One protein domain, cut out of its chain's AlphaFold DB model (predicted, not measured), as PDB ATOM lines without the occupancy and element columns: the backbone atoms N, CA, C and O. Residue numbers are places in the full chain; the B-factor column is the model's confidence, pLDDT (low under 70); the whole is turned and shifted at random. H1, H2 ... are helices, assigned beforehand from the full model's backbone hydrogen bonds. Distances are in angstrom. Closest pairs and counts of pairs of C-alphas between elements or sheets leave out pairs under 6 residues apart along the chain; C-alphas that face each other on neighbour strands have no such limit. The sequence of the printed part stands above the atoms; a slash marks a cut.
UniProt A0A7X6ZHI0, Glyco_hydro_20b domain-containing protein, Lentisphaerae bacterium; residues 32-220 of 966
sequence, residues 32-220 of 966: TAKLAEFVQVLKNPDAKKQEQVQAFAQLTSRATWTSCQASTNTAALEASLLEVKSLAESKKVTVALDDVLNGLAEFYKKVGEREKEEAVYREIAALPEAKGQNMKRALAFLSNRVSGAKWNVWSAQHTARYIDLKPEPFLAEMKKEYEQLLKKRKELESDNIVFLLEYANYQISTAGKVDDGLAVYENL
ATOM      1  N   THR A  32      10.762  -1.078 -22.184       81.81
ATOM      2  CA  THR A  32       9.898  -0.783 -23.336       81.81
ATOM      3  C   THR A  32       8.838  -1.853 -23.623       81.81
ATOM      4  O   THR A  32       7.713  -1.495 -23.966       81.81
ATOM      5  N   ALA A  33       9.143  -3.142 -23.445       84.31
ATOM      6  CA  ALA A  33       8.185  -4.238 -23.593       84.31
ATOM      7  C   ALA A  33       7.121  -4.204 -22.484       84.31
ATOM      8  O   ALA A  33       5.933  -4.292 -22.780       84.31
ATOM      9  N   LYS A  34       7.523  -3.935 -21.234       86.81
ATOM     10  CA  LYS A  34       6.584  -3.740 -20.111       86.81
ATOM     11  C   LYS A  34       5.683  -2.521 -20.286       86.81
ATOM     12  O   LYS A  34       4.494  -2.576 -19.988       86.81
ATOM     13  N   LEU A  35       6.229  -1.410 -20.787       89.81
ATOM     14  CA  LEU A  35       5.424  -0.233 -21.128       89.81
ATOM     15  C   LEU A  35       4.379  -0.581 -22.197       89.81
ATOM     16  O   LEU A  35       3.208  -0.234 -22.042       89.81
ATOM     17  N   ALA A  36       4.785  -1.309 -23.242       89.50
ATOM     18  CA  ALA A  36       3.877  -1.774 -24.282       89.50
ATOM     19  C   ALA A  36       2.799  -2.720 -23.727       89.50
ATOM     20  O   ALA A  36       1.639  -2.583 -24.104       89.50
ATOM     21  N   GLU A  37       3.142  -3.623 -22.804       91.00
ATOM     22  CA  GLU A  37       2.189  -4.514 -22.129       91.00
ATOM     23  C   GLU A  37       1.117  -3.721 -21.368       91.00
ATOM     24  O   GLU A  37      -0.078  -3.943 -21.577       91.00
ATOM     25  N   PHE A  38       1.512  -2.729 -20.560       92.00
ATOM     26  CA  PHE A  38       0.555  -1.870 -19.855       92.00
ATOM     27  C   PHE A  38      -0.379  -1.137 -20.823       92.00
ATOM     28  O   PHE A  38      -1.591  -1.085 -20.600       92.00
ATOM     29  N   VAL A  39       0.159  -0.602 -21.925       90.31
ATOM     30  CA  VAL A  39      -0.642   0.072 -22.956       90.31
ATOM     31  C   VAL A  39      -1.575  -0.911 -23.678       90.31
ATOM     32  O   VAL A  39      -2.704  -0.546 -23.998       90.31
ATOM     33  N   GLN A  40      -1.166  -2.162 -23.906       91.12
ATOM     34  CA  GLN A  40      -2.025  -3.189 -24.506       91.12
ATOM     35  C   GLN A  40      -3.196  -3.569 -23.597       91.12
ATOM     36  O   GLN A  40      -4.331  -3.641 -24.070       91.12
ATOM     37  N   VAL A  41      -2.960  -3.730 -22.290       89.94
ATOM     38  CA  VAL A  41      -4.040  -3.948 -21.310       89.94
ATOM     39  C   VAL A  41      -5.029  -2.778 -21.327       89.94
ATOM     40  O   VAL A  41      -6.239  -2.991 -21.284       89.94
ATOM     41  N   LEU A  42      -4.528  -1.546 -21.456       89.12
ATOM     42  CA  LEU A  42      -5.362  -0.347 -21.568       89.12
ATOM     43  C   LEU A  42      -6.169  -0.295 -22.873       89.12
ATOM     44  O   LEU A  42      -7.319   0.130 -22.845       89.12
ATOM     45  N   LYS A  43      -5.601  -0.741 -23.999       87.50
ATOM     46  CA  LYS A  43      -6.264  -0.781 -25.316       87.50
ATOM     47  C   LYS A  43      -7.333  -1.863 -25.439       87.50
ATOM     48  O   LYS A  43      -8.172  -1.760 -26.331       87.50
ATOM     49  N   ASN A  44      -7.280  -2.905 -24.611       87.06
ATOM     50  CA  ASN A  44      -8.179  -4.046 -24.725       87.06
ATOM     51  C   ASN A  44      -9.624  -3.647 -24.343       87.06
ATOM     52  O   ASN A  44      -9.873  -3.359 -23.166       87.06
ATOM     53  N   PRO A  45     -10.583  -3.649 -25.295       75.12
ATOM     54  CA  PRO A  45     -11.972  -3.274 -25.023       75.12
ATOM     55  C   PRO A  45     -12.695  -4.270 -24.103       75.12
ATOM     56  O   PRO A  45     -13.677  -3.892 -23.469       75.12
ATOM     57  N   ASP A  46     -12.193  -5.506 -23.997       81.44
ATOM     58  CA  ASP A  46     -12.757  -6.569 -23.158       81.44
ATOM     59  C   ASP A  46     -12.147  -6.608 -21.743       81.44
ATOM     60  O   ASP A  46     -12.621  -7.352 -20.880       81.44
ATOM     61  N   ALA A  47     -11.096  -5.817 -21.479       82.81
ATOM     62  CA  ALA A  47     -10.471  -5.754 -20.161       82.81
ATOM     63  C   ALA A  47     -11.428  -5.146 -19.131       82.81
ATOM     64  O   ALA A  47     -12.109  -4.143 -19.375       82.81
ATOM     65  N   LYS A  48     -11.451  -5.719 -17.924       87.38
ATOM     66  CA  LYS A  48     -12.274  -5.167 -16.845       87.38
ATOM     67  C   LYS A  48     -11.747  -3.783 -16.477       87.38
ATOM     68  O   LYS A  48     -10.541  -3.560 -16.407       87.38
ATOM     69  N   LYS A  49     -12.647  -2.867 -16.105       86.19
ATOM     70  CA  LYS A  49     -12.286  -1.518 -15.622       86.19
ATOM     71  C   LYS A  49     -11.158  -1.535 -14.577       86.19
ATOM     72  O   LYS A  49     -10.272  -0.691 -14.602       86.19
ATOM     73  N   GLN A  50     -11.179  -2.505 -13.663       86.81
ATOM     74  CA  GLN A  50     -10.169  -2.639 -12.611       86.81
ATOM     75  C   GLN A  50      -8.778  -3.014 -13.153       86.81
ATOM     76  O   GLN A  50      -7.781  -2.529 -12.626       86.81
ATOM     77  N   GLU A  51      -8.709  -3.807 -14.225       89.44
ATOM     78  CA  GLU A  51      -7.459  -4.198 -14.892       89.44
ATOM     79  C   GLU A  51      -6.838  -2.999 -15.616       89.44
ATOM     80  O   GLU A  51      -5.650  -2.728 -15.455       89.44
ATOM     81  N   GLN A  52      -7.655  -2.206 -16.321       88.50
ATOM     82  CA  GLN A  52      -7.202  -0.966 -16.960       88.50
ATOM     83  C   GLN A  52      -6.699   0.060 -15.928       88.50
ATOM     84  O   GLN A  52      -5.624   0.633 -16.088       88.50
ATOM     85  N   VAL A  53      -7.425   0.259 -14.821       87.44
ATOM     86  CA  VAL A  53      -6.989   1.154 -13.732       87.44
ATOM     87  C   VAL A  53      -5.669   0.682 -13.113       87.44
ATOM     88  O   VAL A  53      -4.783   1.497 -12.854       87.44
ATOM     89  N   GLN A  54      -5.503  -0.626 -12.901       91.50
ATOM     90  CA  GLN A  54      -4.271  -1.191 -12.351       91.50
ATOM     91  C   GLN A  54      -3.085  -1.038 -13.312       91.50
ATOM     92  O   GLN A  54      -2.005  -0.641 -12.871       91.50
ATOM     93  N   ALA A  55      -3.286  -1.282 -14.610       92.12
ATOM     94  CA  ALA A  55      -2.259  -1.093 -15.631       92.12
ATOM     95  C   ALA A  55      -1.799   0.371 -15.705       92.12
ATOM     96  O   ALA A  55      -0.600   0.649 -15.722       92.12
ATOM     97  N   PHE A  56      -2.728   1.330 -15.647       93.94
ATOM     98  CA  PHE A  56      -2.377   2.751 -15.608       93.94
ATOM     99  C   PHE A  56      -1.640   3.153 -14.315       93.94
ATOM    100  O   PHE A  56      -0.665   3.912 -14.353       93.94
ATOM    101  N   ALA A  57      -2.046   2.614 -13.161       92.44
ATOM    102  CA  ALA A  57      -1.349   2.842 -11.895       92.44
ATOM    103  C   ALA A  57       0.085   2.279 -11.912       92.44
ATOM    104  O   ALA A  57       1.005   2.888 -11.363       92.44
ATOM    105  N   GLN A  58       0.300   1.135 -12.568       93.62
ATOM    106  CA  GLN A  58       1.631   0.561 -12.774       93.62
ATOM    107  C   GLN A  58       2.463   1.405 -13.744       93.62
ATOM    108  O   GLN A  58       3.618   1.711 -13.433       93.62
ATOM    109  N   LEU A  59       1.874   1.862 -14.853       92.81
ATOM    110  CA  LEU A  59       2.521   2.741 -15.832       92.81
ATOM    111  C   LEU A  59       3.049   4.036 -15.188       92.81
ATOM    112  O   LEU A  59       4.170   4.456 -15.463       92.81
ATOM    113  N   THR A  60       2.285   4.629 -14.270       92.38
ATOM    114  CA  THR A  60       2.641   5.878 -13.565       92.38
ATOM    115  C   THR A  60       3.417   5.665 -12.254       92.38
ATOM    116  O   THR A  60       3.743   6.625 -11.545       92.38
ATOM    117  N   SER A  61       3.755   4.417 -11.917       92.50
ATOM    118  CA  SER A  61       4.371   4.069 -10.634       92.50
ATOM    119  C   SER A  61       5.819   4.558 -10.487       92.50
ATOM    120  O   SER A  61       6.561   4.773 -11.451       92.50
ATOM    121  N   ARG A  62       6.277   4.664  -9.231       89.50
ATOM    122  CA  ARG A  62       7.687   4.954  -8.912       89.50
ATOM    123  C   ARG A  62       8.637   3.878  -9.453       89.50
ATOM    124  O   ARG A  62       9.753   4.214  -9.844       89.50
ATOM    125  N   ALA A  63       8.206   2.617  -9.481       87.94
ATOM    126  CA  ALA A  63       9.010   1.503  -9.980       87.94
ATOM    127  C   ALA A  63       9.262   1.630 -11.491       87.94
ATOM    128  O   ALA A  63      10.410   1.552 -11.931       87.94
ATOM    129  N   THR A  64       8.213   1.927 -12.262       88.38
ATOM    130  CA  THR A  64       8.310   2.157 -13.712       88.38
ATOM    131  C   THR A  64       9.191   3.360 -14.017       88.38
ATOM    132  O   THR A  64      10.126   3.244 -14.800       88.38
ATOM    133  N   TRP A  65       8.988   4.482 -13.315       86.62
ATOM    134  CA  TRP A  65       9.860   5.655 -13.445       86.62
ATOM    135  C   TRP A  65      11.340   5.317 -13.213       86.62
ATOM    136  O   TRP A  65      12.184   5.645 -14.042       86.62
ATOM    137  N   THR A  66      11.650   4.637 -12.105       86.44
ATOM    138  CA  THR A  66      13.034   4.292 -11.738       86.44
ATOM    139  C   THR A  66      13.674   3.393 -12.800       86.44
ATOM    140  O   THR A  66      14.830   3.591 -13.162       86.44
ATOM    141  N   SER A  67      12.900   2.455 -13.350       85.00
ATOM    142  CA  SER A  67      13.356   1.543 -14.404       85.00
ATOM    143  C   SER A  67      13.607   2.274 -15.730       85.00
ATOM    144  O   SER A  67      14.632   2.051 -16.377       85.00
ATOM    145  N   CYS A  68      12.720   3.194 -16.127       84.44
ATOM    146  CA  CYS A  68      12.908   4.028 -17.319       84.44
ATOM    147  C   CYS A  68      14.114   4.964 -17.174       84.44
ATOM    148  O   CYS A  68      14.883   5.114 -18.117       84.44
ATOM    149  N   GLN A  69      14.303   5.562 -15.994       83.25
ATOM    150  CA  GLN A  69      15.433   6.447 -15.715       83.25
ATOM    151  C   GLN A  69      16.766   5.690 -15.774       83.25
ATOM    152  O   GLN A  69      17.692   6.144 -16.439       83.25
ATOM    153  N   ALA A  70      16.846   4.517 -15.139       79.38
ATOM    154  CA  ALA A  70      18.046   3.679 -15.145       79.38
ATOM    155  C   ALA A  70      18.424   3.175 -16.550       79.38
ATOM    156  O   ALA A  70      19.591   2.906 -16.811       79.38
ATOM    157  N   SER A  71      17.446   3.065 -17.452       75.25
ATOM    158  CA  SER A  71      17.635   2.582 -18.824       75.25
ATOM    159  C   SER A  71      17.605   3.687 -19.887       75.25
ATOM    160  O   SER A  71      17.554   3.378 -21.073       75.25
ATOM    161  N   THR A  72      17.624   4.972 -19.502       81.69
ATOM    162  CA  THR A  72      17.538   6.134 -20.420       81.69
ATOM    163  C   THR A  72      16.309   6.138 -21.352       81.69
ATOM    164  O   THR A  72      16.299   6.797 -22.386       81.69
ATOM    165  N   ASN A  73      15.228   5.451 -20.968       82.06
ATOM    166  CA  ASN A  73      14.011   5.257 -21.771       82.06
ATOM    167  C   ASN A  73      12.854   6.189 -21.365       82.06
ATOM    168  O   ASN A  73      11.679   5.834 -21.477       82.06
ATOM    169  N   THR A  74      13.144   7.393 -20.870       87.31
ATOM    170  CA  THR A  74      12.103   8.356 -20.464       87.31
ATOM    171  C   THR A  74      11.214   8.786 -21.634       87.31
ATOM    172  O   THR A  74      10.013   8.951 -21.441       87.31
ATOM    173  N   ALA A  75      11.758   8.855 -22.854       89.25
ATOM    174  CA  ALA A  75      10.995   9.145 -24.072       89.25
ATOM    175  C   ALA A  75       9.948   8.061 -24.401       89.25
ATOM    176  O   ALA A  75       8.845   8.376 -24.842       89.25
ATOM    177  N   ALA A  76      10.251   6.784 -24.139       89.31
ATOM    178  CA  ALA A  76       9.300   5.690 -24.353       89.31
ATOM    179  C   ALA A  76       8.130   5.749 -23.356       89.31
ATOM    180  O   ALA A  76       6.991   5.435 -23.706       89.31
ATOM    181  N   LEU A  77       8.392   6.196 -22.124       92.38
ATOM    182  CA  LEU A  77       7.352   6.437 -21.126       92.38
ATOM    183  C   LEU A  77       6.483   7.650 -21.494       92.38
ATOM    184  O   LEU A  77       5.263   7.555 -21.385       92.38
ATOM    185  N   GLU A  78       7.079   8.748 -21.978       94.81
ATOM    186  CA  GLU A  78       6.339   9.912 -22.503       94.81
ATOM    187  C   GLU A  78       5.405   9.494 -23.644       94.81
ATOM    188  O   GLU A  78       4.206   9.760 -23.586       94.81
ATOM    189  N   ALA A  79       5.926   8.762 -24.635       94.75
ATOM    190  CA  ALA A  79       5.142   8.254 -25.758       94.75
ATOM    191  C   ALA A  79       3.978   7.361 -25.297       94.75
ATOM    192  O   ALA A  79       2.854   7.525 -25.765       94.75
ATOM    193  N   SER A  80       4.225   6.470 -24.331       94.81
ATOM    194  CA  SER A  80       3.192   5.592 -23.763       94.81
ATOM    195  C   SER A  80       2.091   6.387 -23.049       94.81
ATOM    196  O   SER A  80       0.909   6.099 -23.215       94.81
ATOM    197  N   LEU A  81       2.452   7.419 -22.279       95.25
ATOM    198  CA  LEU A  81       1.484   8.289 -21.598       95.25
ATOM    199  C   LEU A  81       0.676   9.142 -22.588       95.25
ATOM    200  O   LEU A  81      -0.533   9.294 -22.411       95.25
ATOM    201  N   LEU A  82       1.312   9.664 -23.641       96.12
ATOM    202  CA  LEU A  82       0.641  10.405 -24.718       96.12
ATOM    203  C   LEU A  82      -0.312   9.513 -25.522       96.12
ATOM    204  O   LEU A  82      -1.403   9.944 -25.895       96.12
ATOM    205  N   GLU A  83       0.057   8.255 -25.751       95.12
ATOM    206  CA  GLU A  83      -0.827   7.285 -26.389       95.12
ATOM    207  C   GLU A  83      -2.062   7.003 -25.523       95.12
ATOM    208  O   GLU A  83      -3.194   7.069 -26.009       95.12
ATOM    209  N   VAL A  84      -1.875   6.774 -24.219       94.12
ATOM    210  CA  VAL A  84      -2.991   6.587 -23.279       94.12
ATOM    211  C   VAL A  84      -3.869   7.841 -23.198       94.12
ATOM    212  O   VAL A  84      -5.093   7.711 -23.133       94.12
ATOM    213  N   LYS A  85      -3.285   9.046 -23.281       95.38
ATOM    214  CA  LYS A  85      -4.030  10.316 -23.362       95.38
ATOM    215  C   LYS A  85      -4.974  10.319 -24.562       95.38
ATOM    216  O   LYS A  85      -6.167  10.538 -24.383       95.38
ATOM    217  N   SER A  86      -4.471   9.994 -25.754       94.94
ATOM    218  CA  SER A  86      -5.282   9.947 -26.979       94.94
ATOM    219  C   SER A  86      -6.433   8.936 -26.889       94.94
ATOM    220  O   SER A  86      -7.558   9.197 -27.340       94.94
ATOM    221  N   LEU A  87      -6.186   7.780 -26.265       93.00
ATOM    222  CA  LEU A  87      -7.232   6.784 -26.050       93.00
ATOM    223  C   LEU A  87      -8.293   7.273 -25.050       93.00
ATOM    224  O   LEU A  87      -9.482   7.041 -25.276       93.00
ATOM    225  N   ALA A  88      -7.892   7.969 -23.984       91.31
ATOM    226  CA  ALA A  88      -8.810   8.556 -23.009       91.31
ATOM    227  C   ALA A  88      -9.663   9.685 -23.614       91.31
ATOM    228  O   ALA A  88     -10.879   9.688 -23.424       91.31
ATOM    229  N   GLU A  89      -9.076  10.574 -24.424       91.81
ATOM    230  CA  GLU A  89      -9.802  11.613 -25.181       91.81
ATOM    231  C   GLU A  89     -10.869  11.007 -26.100       91.81
ATOM    232  O   GLU A  89     -11.997  11.492 -26.187       91.81
ATOM    233  N   SER A  90     -10.528   9.889 -26.742       92.00
ATOM    234  CA  SER A  90     -11.428   9.150 -27.629       92.00
ATOM    235  C   SER A  90     -12.426   8.251 -26.885       92.00
ATOM    236  O   SER A  90     -13.176   7.523 -27.536       92.00
ATOM    237  N   LYS A  91     -12.422   8.247 -25.541       87.88
ATOM    238  CA  LYS A  91     -13.218   7.349 -24.678       87.88
ATOM    239  C   LYS A  91     -13.022   5.856 -24.986       87.88
ATOM    240  O   LYS A  91     -13.937   5.053 -24.819       87.88
ATOM    241  N   LYS A  92     -11.823   5.486 -25.445       88.50
ATOM    242  CA  LYS A  92     -11.412   4.106 -25.760       88.50
ATOM    243  C   LYS A  92     -10.774   3.378 -24.573       88.50
ATOM    244  O   LYS A  92     -10.518   2.186 -24.680       88.50
ATOM    245  N   VAL A  93     -10.542   4.071 -23.457       89.38
ATOM    246  CA  VAL A  93     -10.176   3.472 -22.162       89.38
ATOM    247  C   VAL A  93     -11.145   3.924 -21.080       89.38
ATOM    248  O   VAL A  93     -11.794   4.962 -21.198       89.38
ATOM    249  N   THR A  94     -11.219   3.155 -19.999       86.62
ATOM    250  CA  THR A  94     -12.056   3.462 -18.827       86.62
ATOM    251  C   THR A  94     -11.359   4.343 -17.784       86.62
ATOM    252  O   THR A  94     -12.015   4.802 -16.846       86.62
ATOM    253  N   VAL A  95     -10.050   4.581 -17.935       88.69
ATOM    254  CA  VAL A  95      -9.275   5.528 -17.117       88.69
ATOM    255  C   VAL A  95      -9.717   6.952 -17.455       88.69
ATOM    256  O   VAL A  95      -9.845   7.299 -18.629       88.69
ATOM    257  N   ALA A  96      -9.973   7.772 -16.437       89.88
ATOM    258  CA  ALA A  96     -10.437   9.138 -16.644       89.88
ATOM    259  C   ALA A  96      -9.337  10.005 -17.277       89.88
ATOM    260  O   ALA A  96      -8.157   9.878 -16.943       89.88
ATOM    261  N   LEU A  97      -9.719  10.897 -18.198       92.62
ATOM    262  CA  LEU A  97      -8.767  11.744 -18.920       92.62
ATOM    263  C   LEU A  97      -7.934  12.620 -17.970       92.62
ATOM    264  O   LEU A  97      -6.735  12.778 -18.174       92.62
ATOM    265  N   ASP A  98      -8.531  13.135 -16.896       93.12
ATOM    266  CA  ASP A  98      -7.830  13.950 -15.903       93.12
ATOM    267  C   ASP A  98      -6.801  13.153 -15.080       93.12
ATOM    268  O   ASP A  98      -5.762  13.709 -14.717       93.12
ATOM    269  N   ASP A  99      -7.023  11.855 -14.845       92.00
ATOM    270  CA  ASP A  99      -6.024  10.968 -14.232       92.00
ATOM    271  C   ASP A  99      -4.821  10.754 -15.164       92.00
ATOM    272  O   ASP A  99      -3.669  10.796 -14.716       92.00
ATOM    273  N   VAL A 100      -5.077  10.584 -16.468       94.00
ATOM    274  CA  VAL A 100      -4.026  10.448 -17.489       94.00
ATOM    275  C   VAL A 100      -3.196  11.721 -17.599       94.00
ATOM    276  O   VAL A 100      -1.966  11.669 -17.533       94.00
ATOM    277  N   LEU A 101      -3.864  12.872 -17.682       95.38
ATOM    278  CA  LEU A 101      -3.216  14.180 -17.684       95.38
ATOM    279  C   LEU A 101      -2.395  14.403 -16.410       95.38
ATOM    280  O   LEU A 101      -1.247  14.825 -16.491       95.38
ATOM    281  N   ASN A 102      -2.915  14.064 -15.226       93.94
ATOM    282  CA  ASN A 102      -2.141  14.193 -13.990       93.94
ATOM    283  C   ASN A 102      -0.892  13.287 -13.996       93.94
ATOM    284  O   ASN A 102       0.163  13.696 -13.511       93.94
ATOM    285  N   GLY A 103      -0.985  12.079 -14.563       94.19
ATOM    286  CA  GLY A 103       0.172  11.204 -14.780       94.19
ATOM    287  C   GLY A 103       1.234  11.836 -15.686       94.19
ATOM    288  O   GLY A 103       2.425  11.768 -15.378       94.19
ATOM    289  N   LEU A 104       0.803  12.504 -16.759       96.06
ATOM    290  CA  LEU A 104       1.676  13.223 -17.687       96.06
ATOM    291  C   LEU A 104       2.317  14.468 -17.043       96.06
ATOM    292  O   LEU A 104       3.510  14.703 -17.217       96.06
ATOM    293  N   ALA A 105       1.571  15.221 -16.229       95.62
ATOM    294  CA  ALA A 105       2.108  16.354 -15.473       95.62
ATOM    295  C   ALA A 105       3.189  15.915 -14.469       95.62
ATOM    296  O   ALA A 105       4.278  16.487 -14.438       95.62
ATOM    297  N   GLU A 106       2.944  14.850 -13.696       94.06
ATOM    298  CA  GLU A 106       3.948  14.294 -12.777       94.06
ATOM    299  C   GLU A 106       5.167  13.720 -13.519       94.06
ATOM    300  O   GLU A 106       6.272  13.736 -12.976       94.06
ATOM    301  N   PHE A 107       5.003  13.233 -14.754       94.75
ATOM    302  CA  PHE A 107       6.135  12.880 -15.612       94.75
ATOM    303  C   PHE A 107       6.954  14.121 -15.987       94.75
ATOM    304  O   PHE A 107       8.154  14.147 -15.714       94.75
ATOM    305  N   TYR A 108       6.323  15.168 -16.527       95.81
ATOM    306  CA  TYR A 108       7.016  16.398 -16.931       95.81
ATOM    307  C   TYR A 108       7.736  17.088 -15.779       95.81
ATOM    308  O   TYR A 108       8.894  17.484 -15.914       95.81
ATOM    309  N   LYS A 109       7.115  17.109 -14.602       93.88
ATOM    310  CA  LYS A 109       7.747  17.546 -13.358       93.88
ATOM    311  C   LYS A 109       9.032  16.777 -13.040       93.88
ATOM    312  O   LYS A 109      10.015  17.380 -12.615       93.88
ATOM    313  N   LYS A 110       9.044  15.451 -13.232       91.50
ATOM    314  CA  LYS A 110      10.212  14.591 -12.960       91.50
ATOM    315  C   LYS A 110      11.333  14.759 -13.983       91.50
ATOM    316  O   LYS A 110      12.492  14.630 -13.600       91.50
ATOM    317  N   VAL A 111      11.012  15.038 -15.250       91.88
ATOM    318  CA  VAL A 111      12.018  15.302 -16.298       91.88
ATOM    319  C   VAL A 111      12.448  16.772 -16.381       91.88
ATOM    320  O   VAL A 111      13.376  17.087 -17.114       91.88
ATOM    321  N   GLY A 112      11.824  17.668 -15.609       91.94
ATOM    322  CA  GLY A 112      12.174  19.093 -15.566       91.94
ATOM    323  C   GLY A 112      11.520  19.951 -16.658       91.94
ATOM    324  O   GLY A 112      11.864  21.122 -16.796       91.94
ATOM    325  N   GLU A 113      10.547  19.407 -17.387       94.12
ATOM    326  CA  GLU A 113       9.843  20.052 -18.503       94.12
ATOM    327  C   GLU A 113       8.681  20.926 -18.001       94.12
ATOM    328  O   GLU A 113       7.500  20.621 -18.184       94.12
ATOM    329  N   ARG A 114       9.009  22.024 -17.313       91.62
ATOM    330  CA  ARG A 114       8.021  22.859 -16.599       91.62
ATOM    331  C   ARG A 114       6.954  23.494 -17.493       91.62
ATOM    332  O   ARG A 114       5.834  23.696 -17.032       91.62
ATOM    333  N   GLU A 115       7.285  23.846 -18.733       94.19
ATOM    334  CA  GLU A 115       6.311  24.427 -19.671       94.19
ATOM    335  C   GLU A 115       5.276  23.388 -20.109       94.19
ATOM    336  O   GLU A 115       4.080  23.678 -20.148       94.19
ATOM    337  N   LYS A 116       5.720  22.147 -20.351       95.81
ATOM    338  CA  LYS A 116       4.826  21.029 -20.664       95.81
ATOM    339  C   LYS A 116       3.957  20.651 -19.461       95.81
ATOM    340  O   LYS A 116       2.764  20.414 -19.628       95.81
ATOM    341  N   GLU A 117       4.520  20.639 -18.249       96.00
ATOM    342  CA  GLU A 117       3.761  20.448 -17.001       96.00
ATOM    343  C   GLU A 117       2.641  21.496 -16.864       96.00
ATOM    344  O   GLU A 117       1.484  21.149 -16.623       96.00
ATOM    345  N   GLU A 118       2.968  22.777 -17.073       95.56
ATOM    346  CA  GLU A 118       1.990  23.864 -17.015       95.56
ATOM    347  C   GLU A 118       0.896  23.711 -18.079       95.56
ATOM    348  O   GLU A 118      -0.285  23.837 -17.751       95.56
ATOM    349  N   ALA A 119       1.258  23.386 -19.324       96.44
ATOM    350  CA  ALA A 119       0.299  23.163 -20.405       96.44
ATOM    351  C   ALA A 119      -0.708  22.050 -20.067       96.44
ATOM    352  O   ALA A 119      -1.914  22.227 -20.252       96.44
ATOM    353  N   VAL A 120      -0.235  20.942 -19.489       96.88
ATOM    354  CA  VAL A 120      -1.093  19.834 -19.044       96.88
ATOM    355  C   VAL A 120      -2.028  20.265 -17.913       96.88
ATOM    356  O   VAL A 120      -3.216  19.945 -17.934       96.88
ATOM    357  N   TYR A 121      -1.549  21.030 -16.929       96.69
ATOM    358  CA  TYR A 121      -2.429  21.530 -15.869       96.69
ATOM    359  C   TYR A 121      -3.459  22.545 -16.376       96.69
ATOM    360  O   TYR A 121      -4.584  22.564 -15.869       96.69
ATOM    361  N   ARG A 122      -3.130  23.348 -17.397       95.81
ATOM    362  CA  ARG A 122      -4.109  24.209 -18.085       95.81
ATOM    363  C   ARG A 122      -5.188  23.382 -18.783       95.81
ATOM    364  O   ARG A 122      -6.360  23.738 -18.687       95.81
ATOM    365  N   GLU A 123      -4.816  22.262 -19.401       95.69
ATOM    366  CA  GLU A 123      -5.764  21.316 -19.999       95.69
ATOM    367  C   GLU A 123      -6.714  20.738 -18.941       95.69
ATOM    368  O   GLU A 123      -7.928  20.866 -19.081       95.69
ATOM    369  N   ILE A 124      -6.185  20.227 -17.819       95.00
ATOM    370  CA  ILE A 124      -7.011  19.739 -16.698       95.00
ATOM    371  C   ILE A 124      -7.962  20.834 -16.198       95.00
ATOM    372  O   ILE A 124      -9.139  20.570 -15.960       95.00
ATOM    373  N   ALA A 125      -7.477  22.070 -16.045       92.88
ATOM    374  CA  ALA A 125      -8.281  23.186 -15.557       92.88
ATOM    375  C   ALA A 125      -9.418  23.590 -16.517       92.88
ATOM    376  O   ALA A 125     -10.399  24.188 -16.059       92.88
ATOM    377  N   ALA A 126      -9.305  23.263 -17.807       92.44
ATOM    378  CA  ALA A 126     -10.304  23.538 -18.835       92.44
ATOM    379  C   ALA A 126     -11.358  22.423 -18.991       92.44
ATOM    380  O   ALA A 126     -12.421  22.689 -19.552       92.44
ATOM    381  N   LEU A 127     -11.109  21.209 -18.480       90.38
ATOM    382  CA  LEU A 127     -12.042  20.080 -18.586       90.38
ATOM    383  C   LEU A 127     -13.327  20.304 -17.755       90.38
ATOM    384  O   LEU A 127     -13.240  20.450 -16.530       90.38
ATOM    385  N   PRO A 128     -14.530  20.278 -18.364       82.50
ATOM    386  CA  PRO A 128     -15.805  20.407 -17.643       82.50
ATOM    387  C   PRO A 128     -16.072  19.291 -16.613       82.50
ATOM    388  O   PRO A 128     -16.720  19.515 -15.585       82.50
ATOM    389  N   GLU A 129     -15.596  18.081 -16.898       77.62
ATOM    390  CA  GLU A 129     -15.770  16.870 -16.091       77.62
ATOM    391  C   GLU A 129     -14.789  16.753 -14.913       77.62
ATOM    392  O   GLU A 129     -15.068  16.033 -13.952       77.62
ATOM    393  N   ALA A 130     -13.676  17.488 -14.933       79.56
ATOM    394  CA  ALA A 130     -12.676  17.443 -13.874       79.56
ATOM    395  C   ALA A 130     -13.159  18.238 -12.644       79.56
ATOM    396  O   ALA A 130     -13.080  19.463 -12.591       79.56
ATOM    397  N   LYS A 131     -13.680  17.543 -11.624       73.31
ATOM    398  CA  LYS A 131     -14.222  18.172 -10.393       73.31
ATOM    399  C   LYS A 131     -13.546  17.712  -9.093       73.31
ATOM    400  O   LYS A 131     -13.863  18.220  -8.022       73.31
ATOM    401  N   GLY A 132     -12.625  16.752  -9.181       84.50
ATOM    402  CA  GLY A 132     -11.993  16.094  -8.034       84.50
ATOM    403  C   GLY A 132     -10.575  16.581  -7.714       84.50
ATOM    404  O   GLY A 132     -10.203  17.730  -7.954       84.50
ATOM    405  N   GLN A 133      -9.758  15.678  -7.168       88.88
ATOM    406  CA  GLN A 133      -8.404  15.979  -6.691       88.88
ATOM    407  C   GLN A 133      -7.470  16.515  -7.790       88.88
ATOM    408  O   GLN A 133      -6.643  17.380  -7.507       88.88
ATOM    409  N   ASN A 134      -7.609  16.044  -9.035       91.50
ATOM    410  CA  ASN A 134      -6.783  16.498 -10.161       91.50
ATOM    411  C   ASN A 134      -7.067  17.963 -10.524       91.50
ATOM    412  O   ASN A 134      -6.127  18.729 -10.718       91.50
ATOM    413  N   MET A 135      -8.338  18.392 -10.500       93.12
ATOM    414  CA  MET A 135      -8.708  19.806 -10.662       93.12
ATOM    415  C   MET A 135      -8.120  20.659  -9.531       93.12
ATOM    416  O   MET A 135      -7.504  21.686  -9.801       93.12
ATOM    417  N   LYS A 136      -8.225  20.214  -8.267       93.06
ATOM    418  CA  LYS A 136      -7.609  20.918  -7.123       93.06
ATOM    419  C   LYS A 136      -6.093  21.078  -7.305       93.06
ATOM    420  O   LYS A 136      -5.565  22.171  -7.119       93.06
ATOM    421  N   ARG A 137      -5.394  20.015  -7.729       92.19
ATOM    422  CA  ARG A 137      -3.949  20.048  -8.030       92.19
ATOM    423  C   ARG A 137      -3.614  21.022  -9.157       92.19
ATOM    424  O   ARG A 137      -2.716  21.839  -8.980       92.19
ATOM    425  N   ALA A 138      -4.350  20.963 -10.267       94.69
ATOM    426  CA  ALA A 138      -4.150  21.842 -11.414       94.69
ATOM    427  C   ALA A 138      -4.322  23.314 -11.034       94.69
ATOM    428  O   ALA A 138      -3.438  24.132 -11.278       94.69
ATOM    429  N   LEU A 139      -5.421  23.651 -10.355       94.81
ATOM    430  CA  LEU A 139      -5.676  25.023  -9.930       94.81
ATOM    431  C   LEU A 139      -4.643  25.512  -8.915       94.81
ATOM    432  O   LEU A 139      -4.214  26.659  -9.015       94.81
ATOM    433  N   ALA A 140      -4.221  24.675  -7.964       93.50
ATOM    434  CA  ALA A 140      -3.172  25.030  -7.010       93.50
ATOM    435  C   ALA A 140      -1.822  25.277  -7.707       93.50
ATOM    436  O   ALA A 140      -1.152  26.266  -7.406       93.50
ATOM    437  N   PHE A 141      -1.442  24.426  -8.667       94.38
ATOM    438  CA  PHE A 141      -0.234  24.610  -9.472       94.38
ATOM    439  C   PHE A 141      -0.272  25.940 -10.233       94.38
ATOM    440  O   PHE A 141       0.622  26.767 -10.065       94.38
ATOM    441  N   LEU A 142      -1.337  26.179 -11.005       95.69
ATOM    442  CA  LEU A 142      -1.491  27.395 -11.807       95.69
ATOM    443  C   LEU A 142      -1.549  28.649 -10.924       95.69
ATOM    444  O   LEU A 142      -0.882  29.637 -11.212       95.69
ATOM    445  N   SER A 143      -2.260  28.587  -9.794       94.25
ATOM    446  CA  SER A 143      -2.347  29.701  -8.839       94.25
ATOM    447  C   SER A 143      -0.969  30.111  -8.326       94.25
ATOM    448  O   SER A 143      -0.672  31.299  -8.248       94.25
ATOM    449  N   ASN A 144      -0.097  29.146  -8.021       92.38
ATOM    450  CA  ASN A 144       1.260  29.439  -7.561       92.38
ATOM    451  C   ASN A 144       2.096  30.167  -8.630       92.38
ATOM    452  O   ASN A 144       2.887  31.043  -8.277       92.38
ATOM    453  N   ARG A 145       1.893  29.858  -9.920       92.75
ATOM    454  CA  ARG A 145       2.628  30.448 -11.057       92.75
ATOM    455  C   ARG A 145       2.324  31.921 -11.295       92.75
ATOM    456  O   ARG A 145       3.179  32.630 -11.811       92.75
ATOM    457  N   VAL A 146       1.138  32.376 -10.905       94.12
ATOM    458  CA  VAL A 146       0.706  33.776 -11.047       94.12
ATOM    459  C   VAL A 146       0.389  34.432  -9.703       94.12
ATOM    460  O   VAL A 146      -0.230  35.493  -9.648       94.12
ATOM    461  N   SER A 147       0.825  33.808  -8.610       92.19
ATOM    462  CA  SER A 147       0.518  34.237  -7.248       92.19
ATOM    463  C   SER A 147       0.931  35.683  -6.971       92.19
ATOM    464  O   SER A 147       2.034  36.118  -7.319       92.19
ATOM    465  N   GLY A 148       0.031  36.420  -6.320       86.19
ATOM    466  CA  GLY A 148       0.323  37.715  -5.704       86.19
ATOM    467  C   GLY A 148       1.048  37.572  -4.364       86.19
ATOM    468  O   GLY A 148       1.285  36.457  -3.889       86.19
ATOM    469  N   ALA A 149       1.389  38.704  -3.742       74.31
ATOM    470  CA  ALA A 149       2.067  38.713  -2.449       74.31
ATOM    471  C   ALA A 149       1.239  37.992  -1.367       74.31
ATOM    472  O   ALA A 149       0.009  38.104  -1.316       74.31
ATOM    473  N   LYS A 150       1.942  37.237  -0.516       77.75
ATOM    474  CA  LYS A 150       1.427  36.697   0.753       77.75
ATOM    475  C   LYS A 150       1.966  37.578   1.886       77.75
ATOM    476  O   LYS A 150       2.484  38.661   1.638       77.75
ATOM    477  N   TRP A 151       1.944  37.102   3.130       81.38
ATOM    478  CA  TRP A 151       2.653  37.777   4.227       81.38
ATOM    479  C   TRP A 151       4.180  37.860   4.042       81.38
ATOM    480  O   TRP A 151       4.852  38.400   4.914       81.38
ATOM    481  N   ASN A 152       4.737  37.345   2.941       79.75
ATOM    482  CA  ASN A 152       6.147  37.418   2.570       79.75
ATOM    483  C   ASN A 152       6.359  38.297   1.322       79.75
ATOM    484  O   ASN A 152       5.420  38.594   0.588       79.75
ATOM    485  N   VAL A 153       7.609  38.702   1.080       81.00
ATOM    486  CA  VAL A 153       7.979  39.549  -0.071       81.00
ATOM    487  C   VAL A 153       7.818  38.801  -1.400       81.00
ATOM    488  O   VAL A 153       7.337  39.348  -2.391       81.00
ATOM    489  N   TRP A 154       8.221  37.530  -1.429       85.88
ATOM    490  CA  TRP A 154       8.430  36.800  -2.674       85.88
ATOM    491  C   TRP A 154       7.165  36.110  -3.183       85.88
ATOM    492  O   TRP A 154       6.712  35.104  -2.640       85.88
ATOM    493  N   SER A 155       6.648  36.630  -4.296       88.88
ATOM    494  CA  SER A 155       5.561  36.047  -5.086       88.88
ATOM    495  C   SER A 155       5.926  36.000  -6.569       88.88
ATOM    496  O   SER A 155       6.899  36.631  -7.000       88.88
ATOM    497  N   ALA A 156       5.144  35.269  -7.368       92.62
ATOM    498  CA  ALA A 156       5.358  35.231  -8.811       92.62
ATOM    499  C   ALA A 156       5.170  36.617  -9.445       92.62
ATOM    500  O   ALA A 156       5.980  37.026 -10.272       92.62
ATOM    501  N   GLN A 157       4.163  37.378  -9.002       92.81
ATOM    502  CA  GLN A 157       3.940  38.751  -9.466       92.81
ATOM    503  C   GLN A 157       5.087  39.695  -9.065       92.81
ATOM    504  O   GLN A 157       5.521  40.504  -9.883       92.81
ATOM    505  N   HIS A 158       5.619  39.575  -7.840       91.75
ATOM    506  CA  HIS A 158       6.770  40.373  -7.389       91.75
ATOM    507  C   HIS A 158       8.026  40.070  -8.211       91.75
ATOM    508  O   HIS A 158       8.703  40.986  -8.673       91.75
ATOM    509  N   THR A 159       8.293  38.784  -8.454       93.81
ATOM    510  CA  THR A 159       9.424  38.327  -9.276       93.81
ATOM    511  C   THR A 159       9.293  38.842 -10.707       93.81
ATOM    512  O   THR A 159      10.203  39.499 -11.207       93.81
ATOM    513  N   ALA A 160       8.126  38.658 -11.328       95.31
ATOM    514  CA  ALA A 160       7.860  39.146 -12.674       95.31
ATOM    515  C   ALA A 160       8.041  40.670 -12.785       95.31
ATOM    516  O   ALA A 160       8.556  41.164 -13.785       95.31
ATOM    517  N   ARG A 161       7.629  41.430 -11.761       95.12
ATOM    518  CA  ARG A 161       7.700  42.896 -11.766       95.12
ATOM    519  C   ARG A 161       9.117  43.434 -11.581       95.12
ATOM    520  O   ARG A 161       9.516  44.321 -12.340       95.12
ATOM    521  N   TYR A 162       9.817  42.957 -10.553       94.38
ATOM    522  CA  TYR A 162      11.059  43.567 -10.072       94.38
ATOM    523  C   TYR A 162      12.320  42.823 -10.498       94.38
ATOM    524  O   TYR A 162      13.370  43.446 -10.571       94.38
ATOM    525  N   ILE A 163      12.225  41.525 -10.787       94.75
ATOM    526  CA  ILE A 163      13.369  40.707 -11.199       94.75
ATOM    527  C   ILE A 163      13.337  40.529 -12.717       94.75
ATOM    528  O   ILE A 163      14.220  41.004 -13.415       94.75
ATOM    529  N   ASP A 164      12.254  39.965 -13.258       94.88
ATOM    530  CA  ASP A 164      12.151  39.694 -14.701       94.88
ATOM    531  C   ASP A 164      11.749  40.927 -15.532       94.88
ATOM    532  O   ASP A 164      11.642  40.842 -16.758       94.88
ATOM    533  N   LEU A 165      11.459  42.051 -14.866       94.38
ATOM    534  CA  LEU A 165      11.092  43.343 -15.457       94.38
ATOM    535  C   LEU A 165       9.970  43.269 -16.506       94.38
ATOM    536  O   LEU A 165       9.967  43.999 -17.499       94.38
ATOM    537  N   LYS A 166       8.969  42.414 -16.281       96.44
ATOM    538  CA  LYS A 166       7.834  42.252 -17.197       96.44
ATOM    539  C   LYS A 166       7.028  43.556 -17.342       96.44
ATOM    540  O   LYS A 166       6.892  44.318 -16.374       96.44
ATOM    541  N   PRO A 167       6.473  43.842 -18.533       96.56
ATOM    542  CA  PRO A 167       5.719  45.071 -18.783       96.56
ATOM    543  C   PRO A 167       4.360  45.063 -18.061       96.56
ATOM    544  O   PRO A 167       3.799  44.002 -17.792       96.56
ATOM    545  N   GLU A 168       3.802  46.244 -17.771       95.44
ATOM    546  CA  GLU A 168       2.550  46.383 -16.995       95.44
ATOM    547  C   GLU A 168       1.357  45.565 -17.540       95.44
ATOM    548  O   GLU A 168       0.668  44.949 -16.727       95.44
ATOM    549  N   PRO A 169       1.116  45.454 -18.867       97.75
ATOM    550  CA  PRO A 169       0.028  44.616 -19.384       97.75
ATOM    551  C   PRO A 169       0.162  43.134 -19.012       97.75
ATOM    552  O   PRO A 169      -0.835  42.481 -18.718       97.75
ATOM    553  N   PHE A 170       1.391  42.606 -18.973       97.25
ATOM    554  CA  PHE A 170       1.646  41.225 -18.561       97.25
ATOM    555  C   PHE A 170       1.324  41.030 -17.075       97.25
ATOM    556  O   PHE A 170       0.655  40.071 -16.703       97.25
ATOM    557  N   LEU A 171       1.743  41.976 -16.230       95.75
ATOM    558  CA  LEU A 171       1.465  41.945 -14.790       95.75
ATOM    559  C   LEU A 171      -0.040  42.050 -14.494       95.75
ATOM    560  O   LEU A 171      -0.545  41.371 -13.599       95.75
ATOM    561  N   ALA A 172      -0.764  42.869 -15.261       95.81
ATOM    562  CA  ALA A 172      -2.211  42.998 -15.148       95.81
ATOM    563  C   ALA A 172      -2.936  41.688 -15.499       95.81
ATOM    564  O   ALA A 172      -3.834  41.276 -14.762       95.81
ATOM    565  N   GLU A 173      -2.523  41.003 -16.573       96.88
ATOM    566  CA  GLU A 173      -3.119  39.714 -16.947       96.88
ATOM    567  C   GLU A 173      -2.780  38.620 -15.926       96.88
ATOM    568  O   GLU A 173      -3.678  37.888 -15.516       96.88
ATOM    569  N   MET A 174      -1.542  38.573 -15.413       95.75
ATOM    570  CA  MET A 174      -1.176  37.663 -14.316       95.75
ATOM    571  C   MET A 174      -2.075  37.851 -13.088       95.75
ATOM    572  O   MET A 174      -2.557  36.876 -12.509       95.75
ATOM    573  N   LYS A 175      -2.317  39.102 -12.675       94.00
ATOM    574  CA  LYS A 175      -3.186  39.402 -11.529       94.00
ATOM    575  C   LYS A 175      -4.610  38.910 -11.771       94.00
ATOM    576  O   LYS A 175      -5.195  38.255 -10.910       94.00
ATOM    577  N   LYS A 176      -5.156  39.210 -12.947       95.38
ATOM    578  CA  LYS A 176      -6.504  38.804 -13.345       95.38
ATOM    579  C   LYS A 176      -6.648  37.281 -13.393       95.38
ATOM    580  O   LYS A 176      -7.632  36.754 -12.877       95.38
ATOM    581  N   GLU A 177      -5.668  36.575 -13.956       95.50
ATOM    582  CA  GLU A 177      -5.628  35.110 -13.964       95.50
ATOM    583  C   GLU A 177      -5.638  34.559 -12.533       95.50
ATOM    584  O   GLU A 177      -6.435  33.677 -12.207       95.50
ATOM    585  N   TYR A 178      -4.816  35.121 -11.644       95.12
ATOM    586  CA  TYR A 178      -4.764  34.685 -10.252       95.12
ATOM    587  C   TYR A 178      -6.109  34.849  -9.534       95.12
ATOM    588  O   TYR A 178      -6.570  33.928  -8.861       95.12
ATOM    589  N   GLU A 179      -6.787  35.983  -9.717       93.06
ATOM    590  CA  GLU A 179      -8.109  36.227  -9.128       93.06
ATOM    591  C   GLU A 179      -9.168  35.235  -9.632       93.06
ATOM    592  O   GLU A 179      -9.986  34.745  -8.844       93.06
ATOM    593  N   GLN A 180      -9.131  34.886 -10.921       93.94
ATOM    594  CA  GLN A 180     -10.019  33.877 -11.504       93.94
ATOM    595  C   GLN A 180      -9.754  32.484 -10.922       93.94
ATOM    596  O   GLN A 180     -10.695  31.780 -10.541       93.94
ATOM    597  N   LEU A 181      -8.480  32.102 -10.803       94.00
ATOM    598  CA  LEU A 181      -8.078  30.824 -10.220       94.00
ATOM    599  C   LEU A 181      -8.481  30.736  -8.744       94.00
ATOM    600  O   LEU A 181      -9.079  29.740  -8.340       94.00
ATOM    601  N   LEU A 182      -8.242  31.784  -7.949       92.62
ATOM    602  CA  LEU A 182      -8.651  31.829  -6.543       92.62
ATOM    603  C   LEU A 182     -10.165  31.700  -6.377       92.62
ATOM    604  O   LEU A 182     -10.614  30.994  -5.473       92.62
ATOM    605  N   LYS A 183     -10.959  32.340  -7.244       91.25
ATOM    606  CA  LYS A 183     -12.421  32.199  -7.223       91.25
ATOM    607  C   LYS A 183     -12.838  30.746  -7.461       91.25
ATOM    608  O   LYS A 183     -13.585  30.195  -6.656       91.25
ATOM    609  N   LYS A 184     -12.297  30.107  -8.504       91.50
ATOM    610  CA  LYS A 184     -12.595  28.702  -8.826       91.50
ATOM    611  C   LYS A 184     -12.142  27.750  -7.715       91.50
ATOM    612  O   LYS A 184     -12.853  26.808  -7.378       91.50
ATOM    613  N   ARG A 185     -10.986  28.010  -7.096       93.25
ATOM    614  CA  ARG A 185     -10.507  27.243  -5.935       93.25
ATOM    615  C   ARG A 185     -11.413  27.418  -4.722       93.25
ATOM    616  O   ARG A 185     -11.729  26.425  -4.084       93.25
ATOM    617  N   LYS A 186     -11.905  28.629  -4.441       91.50
ATOM    618  CA  LYS A 186     -12.820  28.889  -3.314       91.50
ATOM    619  C   LYS A 186     -14.103  28.066  -3.381       91.50
ATOM    620  O   LYS A 186     -14.596  27.639  -2.344       91.50
ATOM    621  N   GLU A 187     -14.608  27.812  -4.583       89.62
ATOM    622  CA  GLU A 187     -15.788  26.971  -4.812       89.62
ATOM    623  C   GLU A 187     -15.513  25.473  -4.563       89.62
ATOM    624  O   GLU A 187     -16.406  24.749  -4.134       89.62
ATOM    625  N   LEU A 188     -14.280  25.002  -4.798       90.00
ATOM    626  CA  LEU A 188     -13.893  23.580  -4.734       90.00
ATOM    627  C   LEU A 188     -13.173  23.169  -3.438       90.00
ATOM    628  O   LEU A 188     -13.129  21.987  -3.090       90.00
ATOM    629  N   GLU A 189     -12.544  24.127  -2.768       90.25
ATOM    630  CA  GLU A 189     -11.620  23.940  -1.648       90.25
ATOM    631  C   GLU A 189     -12.066  24.733  -0.406       90.25
ATOM    632  O   GLU A 189     -11.236  25.199   0.374       90.25
ATOM    633  N   SER A 190     -13.379  24.896  -0.211       86.50
ATOM    634  CA  SER A 190     -13.970  25.654   0.905       86.50
ATOM    635  C   SER A 190     -13.693  25.063   2.294       86.50
ATOM    636  O   SER A 190     -13.903  25.742   3.295       86.50
ATOM    637  N   ASP A 191     -13.194  23.829   2.361       87.75
ATOM    638  CA  ASP A 191     -12.769  23.112   3.564       87.75
ATOM    639  C   ASP A 191     -11.236  22.977   3.686       87.75
ATOM    640  O   ASP A 191     -10.721  22.514   4.708       87.75
ATOM    641  N   ASN A 192     -10.475  23.395   2.667       91.88
ATOM    642  CA  ASN A 192      -9.019  23.293   2.665       91.88
ATOM    643  C   ASN A 192      -8.390  24.467   3.425       91.88
ATOM    644  O   ASN A 192      -8.183  25.550   2.880       91.88
ATOM    645  N   ILE A 193      -8.005  24.219   4.677       93.62
ATOM    646  CA  ILE A 193      -7.396  25.215   5.572       93.62
ATOM    647  C   ILE A 193      -6.184  25.913   4.932       93.62
ATOM    648  O   ILE A 193      -6.057  27.128   5.043       93.62
ATOM    649  N   VAL A 194      -5.303  25.181   4.241       91.19
ATOM    650  CA  VAL A 194      -4.091  25.764   3.632       91.19
ATOM    651  C   VAL A 194      -4.460  26.772   2.545       91.19
ATOM    652  O   VAL A 194      -3.885  27.858   2.482       91.19
ATOM    653  N   PHE A 195      -5.443  26.426   1.714       93.00
ATOM    654  CA  PHE A 195      -5.955  27.330   0.692       93.00
ATOM    655  C   PHE A 195      -6.691  28.528   1.305       93.00
ATOM    656  O   PHE A 195      -6.485  29.652   0.861       93.00
ATOM    657  N   LEU A 196      -7.522  28.319   2.329       94.62
ATOM    658  CA  LEU A 196      -8.266  29.403   2.973       94.62
ATOM    659  C   LEU A 196      -7.336  30.440   3.611       94.62
ATOM    660  O   LEU A 196      -7.591  31.635   3.484       94.62
ATOM    661  N   LEU A 197      -6.237  29.997   4.231       92.81
ATOM    662  CA  LEU A 197      -5.184  30.887   4.726       92.81
ATOM    663  C   LEU A 197      -4.545  31.676   3.574       92.81
ATOM    664  O   LEU A 197      -4.490  32.898   3.629       92.81
ATOM    665  N   GLU A 198      -4.136  31.004   2.492       90.69
ATOM    666  CA  GLU A 198      -3.603  31.663   1.289       90.69
ATOM    667  C   GLU A 198      -4.572  32.708   0.711       90.69
ATOM    668  O   GLU A 198      -4.158  33.820   0.374       90.69
ATOM    669  N   TYR A 199      -5.855  32.364   0.620       93.12
ATOM    670  CA  TYR A 199      -6.899  33.241   0.114       93.12
ATOM    671  C   TYR A 199      -7.084  34.463   1.019       93.12
ATOM    672  O   TYR A 199      -7.088  35.586   0.516       93.12
ATOM    673  N   ALA A 200      -7.192  34.266   2.337       94.06
ATOM    674  CA  ALA A 200      -7.324  35.353   3.307       94.06
ATOM    675  C   ALA A 200      -6.113  36.297   3.270       94.06
ATOM    676  O   ALA A 200      -6.295  37.514   3.195       94.06
ATOM    677  N   ASN A 201      -4.896  35.733   3.225       90.56
ATOM    678  CA  ASN A 201      -3.650  36.485   3.077       90.56
ATOM    679  C   ASN A 201      -3.735  37.395   1.839       90.56
ATOM    680  O   ASN A 201      -3.554  38.601   1.965       90.56
ATOM    681  N   TYR A 202      -4.085  36.847   0.665       90.88
ATOM    682  CA  TYR A 202      -4.196  37.629  -0.574       90.88
ATOM    683  C   TYR A 202      -5.238  38.749  -0.489       90.88
ATOM    684  O   TYR A 202      -4.953  39.871  -0.918       90.88
ATOM    685  N   GLN A 203      -6.432  38.459   0.048       92.31
ATOM    686  CA  GLN A 203      -7.494  39.464   0.156       92.31
ATOM    687  C   GLN A 203      -7.017  40.680   0.953       92.31
ATOM    688  O   GLN A 203      -7.224  41.815   0.527       92.31
ATOM    689  N   ILE A 204      -6.321  40.439   2.064       90.88
ATOM    690  CA  ILE A 204      -5.846  41.501   2.948       90.88
ATOM    691  C   ILE A 204      -4.597  42.186   2.387       90.88
ATOM    692  O   ILE A 204      -4.597  43.405   2.234       90.88
ATOM    693  N   SER A 205      -3.540  41.433   2.070       83.62
ATOM    694  CA  SER A 205      -2.219  42.006   1.774       83.62
ATOM    695  C   SER A 205      -2.078  42.555   0.357       83.62
ATOM    696  O   SER A 205      -1.230  43.411   0.128       83.62
ATOM    697  N   THR A 206      -2.872  42.060  -0.597       84.62
ATOM    698  CA  THR A 206      -2.674  42.353  -2.027       84.62
ATOM    699  C   THR A 206      -3.922  42.928  -2.692       84.62
ATOM    700  O   THR A 206      -3.818  43.857  -3.492       84.62
ATOM    701  N   ALA A 207      -5.113  42.409  -2.376       87.19
ATOM    702  CA  ALA A 207      -6.356  42.895  -2.977       87.19
ATOM    703  C   ALA A 207      -6.944  44.129  -2.269       87.19
ATOM    704  O   ALA A 207      -7.844  44.761  -2.820       87.19
ATOM    705  N   GLY A 208      -6.474  44.458  -1.059       87.19
ATOM    706  CA  GLY A 208      -7.012  45.553  -0.241       87.19
ATOM    707  C   GLY A 208      -8.420  45.294   0.313       87.19
ATOM    708  O   GLY A 208      -9.071  46.212   0.803       87.19
ATOM    709  N   LYS A 209      -8.907  44.049   0.251       92.50
ATOM    710  CA  LYS A 209     -10.236  43.627   0.718       92.50
ATOM    711  C   LYS A 209     -10.139  43.051   2.126       92.50
ATOM    712  O   LYS A 209     -10.249  41.843   2.339       92.50
ATOM    713  N   VAL A 210      -9.889  43.931   3.094       94.31
ATOM    714  CA  VAL A 210      -9.610  43.531   4.483       94.31
ATOM    715  C   VAL A 210     -10.767  42.730   5.092       94.31
ATOM    716  O   VAL A 210     -10.518  41.723   5.749       94.31
ATOM    717  N   ASP A 211     -12.016  43.127   4.836       95.56
ATOM    718  CA  ASP A 211     -13.206  42.443   5.363       95.56
ATOM    719  C   ASP A 211     -13.370  41.016   4.821       95.56
ATOM    720  O   ASP A 211     -13.673  40.098   5.586       95.56
ATOM    721  N   ASP A 212     -13.089  40.805   3.531       93.44
ATOM    722  CA  ASP A 212     -13.200  39.491   2.888       93.44
ATOM    723  C   ASP A 212     -12.215  38.482   3.493       93.44
ATOM    724  O   ASP A 212     -12.560  37.317   3.700       93.44
ATOM    725  N   GLY A 213     -10.978  38.911   3.769       93.75
ATOM    726  CA  GLY A 213      -9.986  38.059   4.426       93.75
ATOM    727  C   GLY A 213     -10.257  37.879   5.919       93.75
ATOM    728  O   GLY A 213     -10.103  36.772   6.436       93.75
ATOM    729  N   LEU A 214     -10.720  38.933   6.601       95.56
ATOM    730  CA  LEU A 214     -11.078  38.890   8.021       95.56
ATOM    731  C   LEU A 214     -12.165  37.844   8.290       95.56
ATOM    732  O   LEU A 214     -11.986  37.003   9.168       95.56
ATOM    733  N   ALA A 215     -13.229  37.827   7.481       95.50
ATOM    734  CA  ALA A 215     -14.309  36.849   7.609       95.50
ATOM    735  C   ALA A 215     -13.810  35.396   7.478       95.50
ATOM    736  O   ALA A 215     -14.302  34.493   8.157       95.50
ATOM    737  N   VAL A 216     -12.803  35.155   6.631       95.62
ATOM    738  CA  VAL A 216     -12.198  33.824   6.476       95.62
ATOM    739  C   VAL A 216     -11.403  33.431   7.719       95.62
ATOM    740  O   VAL A 216     -11.539  32.298   8.180       95.62
ATOM    741  N   TYR A 217     -10.611  34.340   8.293       96.44
ATOM    742  CA  TYR A 217      -9.881  34.055   9.530       96.44
ATOM    743  C   TYR A 217     -10.799  33.848  10.731       96.44
ATOM    744  O   TYR A 217     -10.570  32.917  11.498       96.44
ATOM    745  N   GLU A 218     -11.835  34.673  10.887       95.31
ATOM    746  CA  GLU A 218     -12.815  34.533  11.969       95.31
ATOM    747  C   GLU A 218     -13.530  33.178  11.879       95.31
ATOM    748  O   GLU A 218     -13.657  32.481  12.884       95.31
ATOM    749  N   ASN A 219     -13.889  32.736  10.668       95.00
ATOM    750  CA  ASN A 219     -14.434  31.398  10.453       95.00
ATOM    751  C   ASN A 219     -13.416  30.291  10.782       95.00
ATOM    752  O   ASN A 219     -13.745  29.339  11.489       95.00
ATOM    753  N   LEU A 220     -12.167  30.412  10.313       96.00
ATOM    754  CA  LEU A 220     -11.109  29.439  10.606       96.00
ATOM    755  C   LEU A 220     -10.813  29.328  12.104       96.00
ATOM    756  O   LEU A 220     -10.518  28.233  12.570       96.00
TER     757      LEU A 220
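This is residues 32 to 220 of the 966 residues of the protein "Glyco_hydro_20b domain-containing protein" of Lentisphaerae bacterium (UniProt A0A7X6ZHI0). The model is an elongated stack of helices set one after another across its long axis, mostly as hairpins. H1, H2, H4, H5 and H6 lie side by side in one half, with short H3 at a corner; H7 slants across H6 and leads to long H9, with H8 beside one end of it and the hairpin of H10 and H11 at the far end of the stack. The printed part has 189 residues with eleven named helices, H1 to H11 in order, and no named strand: all helix, with mostly aligned packing. It is only just loose, close to compact, with a radius of gyration of the C-alphas of 19.7 A and spans of 57 by 36 by 27 A.

H9, residues 168 to 188, touches H7, residues 133 to 145, opposite ways at a shallow tilt of 25 degrees; the closest C-alphas, of Ser 143 and Tyr 178, are 5.7 A apart. With residues 171 to 175 alone, H9 touches H8, residues 156 to 162, in a hairpin, closest at C-alphas 157 and 171, 6.7 A. H10, residues 193 to 205, is close to H9 but not clearly touching: C-alphas 182 and 199 are closest, at 7.0 A. H10 forms a hairpin with H11, residues 210 to 220; C-alphas 200 and 213 are closest, at 4.0 A. On its other side in the chain, H7 touches H6, residues 114 to 126, at a steep tilt of 53 degrees, with C-alphas 121 and 138 closest, at 4.8 A. H6 forms a hairpin with H5, residues 97 to 111, closest at C-alphas 105 and 117, 4.7 A. H5 forms another with H4, residues 74 to 89, closest at C-alphas 88 and 97, 5.2 A. H4 touches H1, residues 32 to 43, the same way at 5 degrees, a shallow tilt, closest at C-alphas 32 and 76, 6.6 A. H1 forms a hairpin with H2, residues 49 to 59, closest at C-alphas 42 and 52, 5.0 A. H3, residues 62 to 70, and H4 only just touch, only at the corner, with 3 pairs of C-alphas within 8 A; C-alphas 68 and 74 are closest, at 5.4 A. H1 and H11 are apart. Every O i to N i+4 pair is within hydrogen-bond range in H1 to H10, and 6 of 7 in H11.

H1 begins at C-alpha 32, (9.898, -0.783, -23.336). H9 measures 30.7 A, H4 22.6 A and H5 21.2 A from first to last C-alpha. H11 ends at C-alpha 220, (-11.109, 29.439, 10.606).

The two C-alphas farthest apart, of Ala 33 and Asp 211, are 59.0 A apart. The printed part has no cut, and no link is long. Its mean pLDDT is 91.0; no printed residue is under 70.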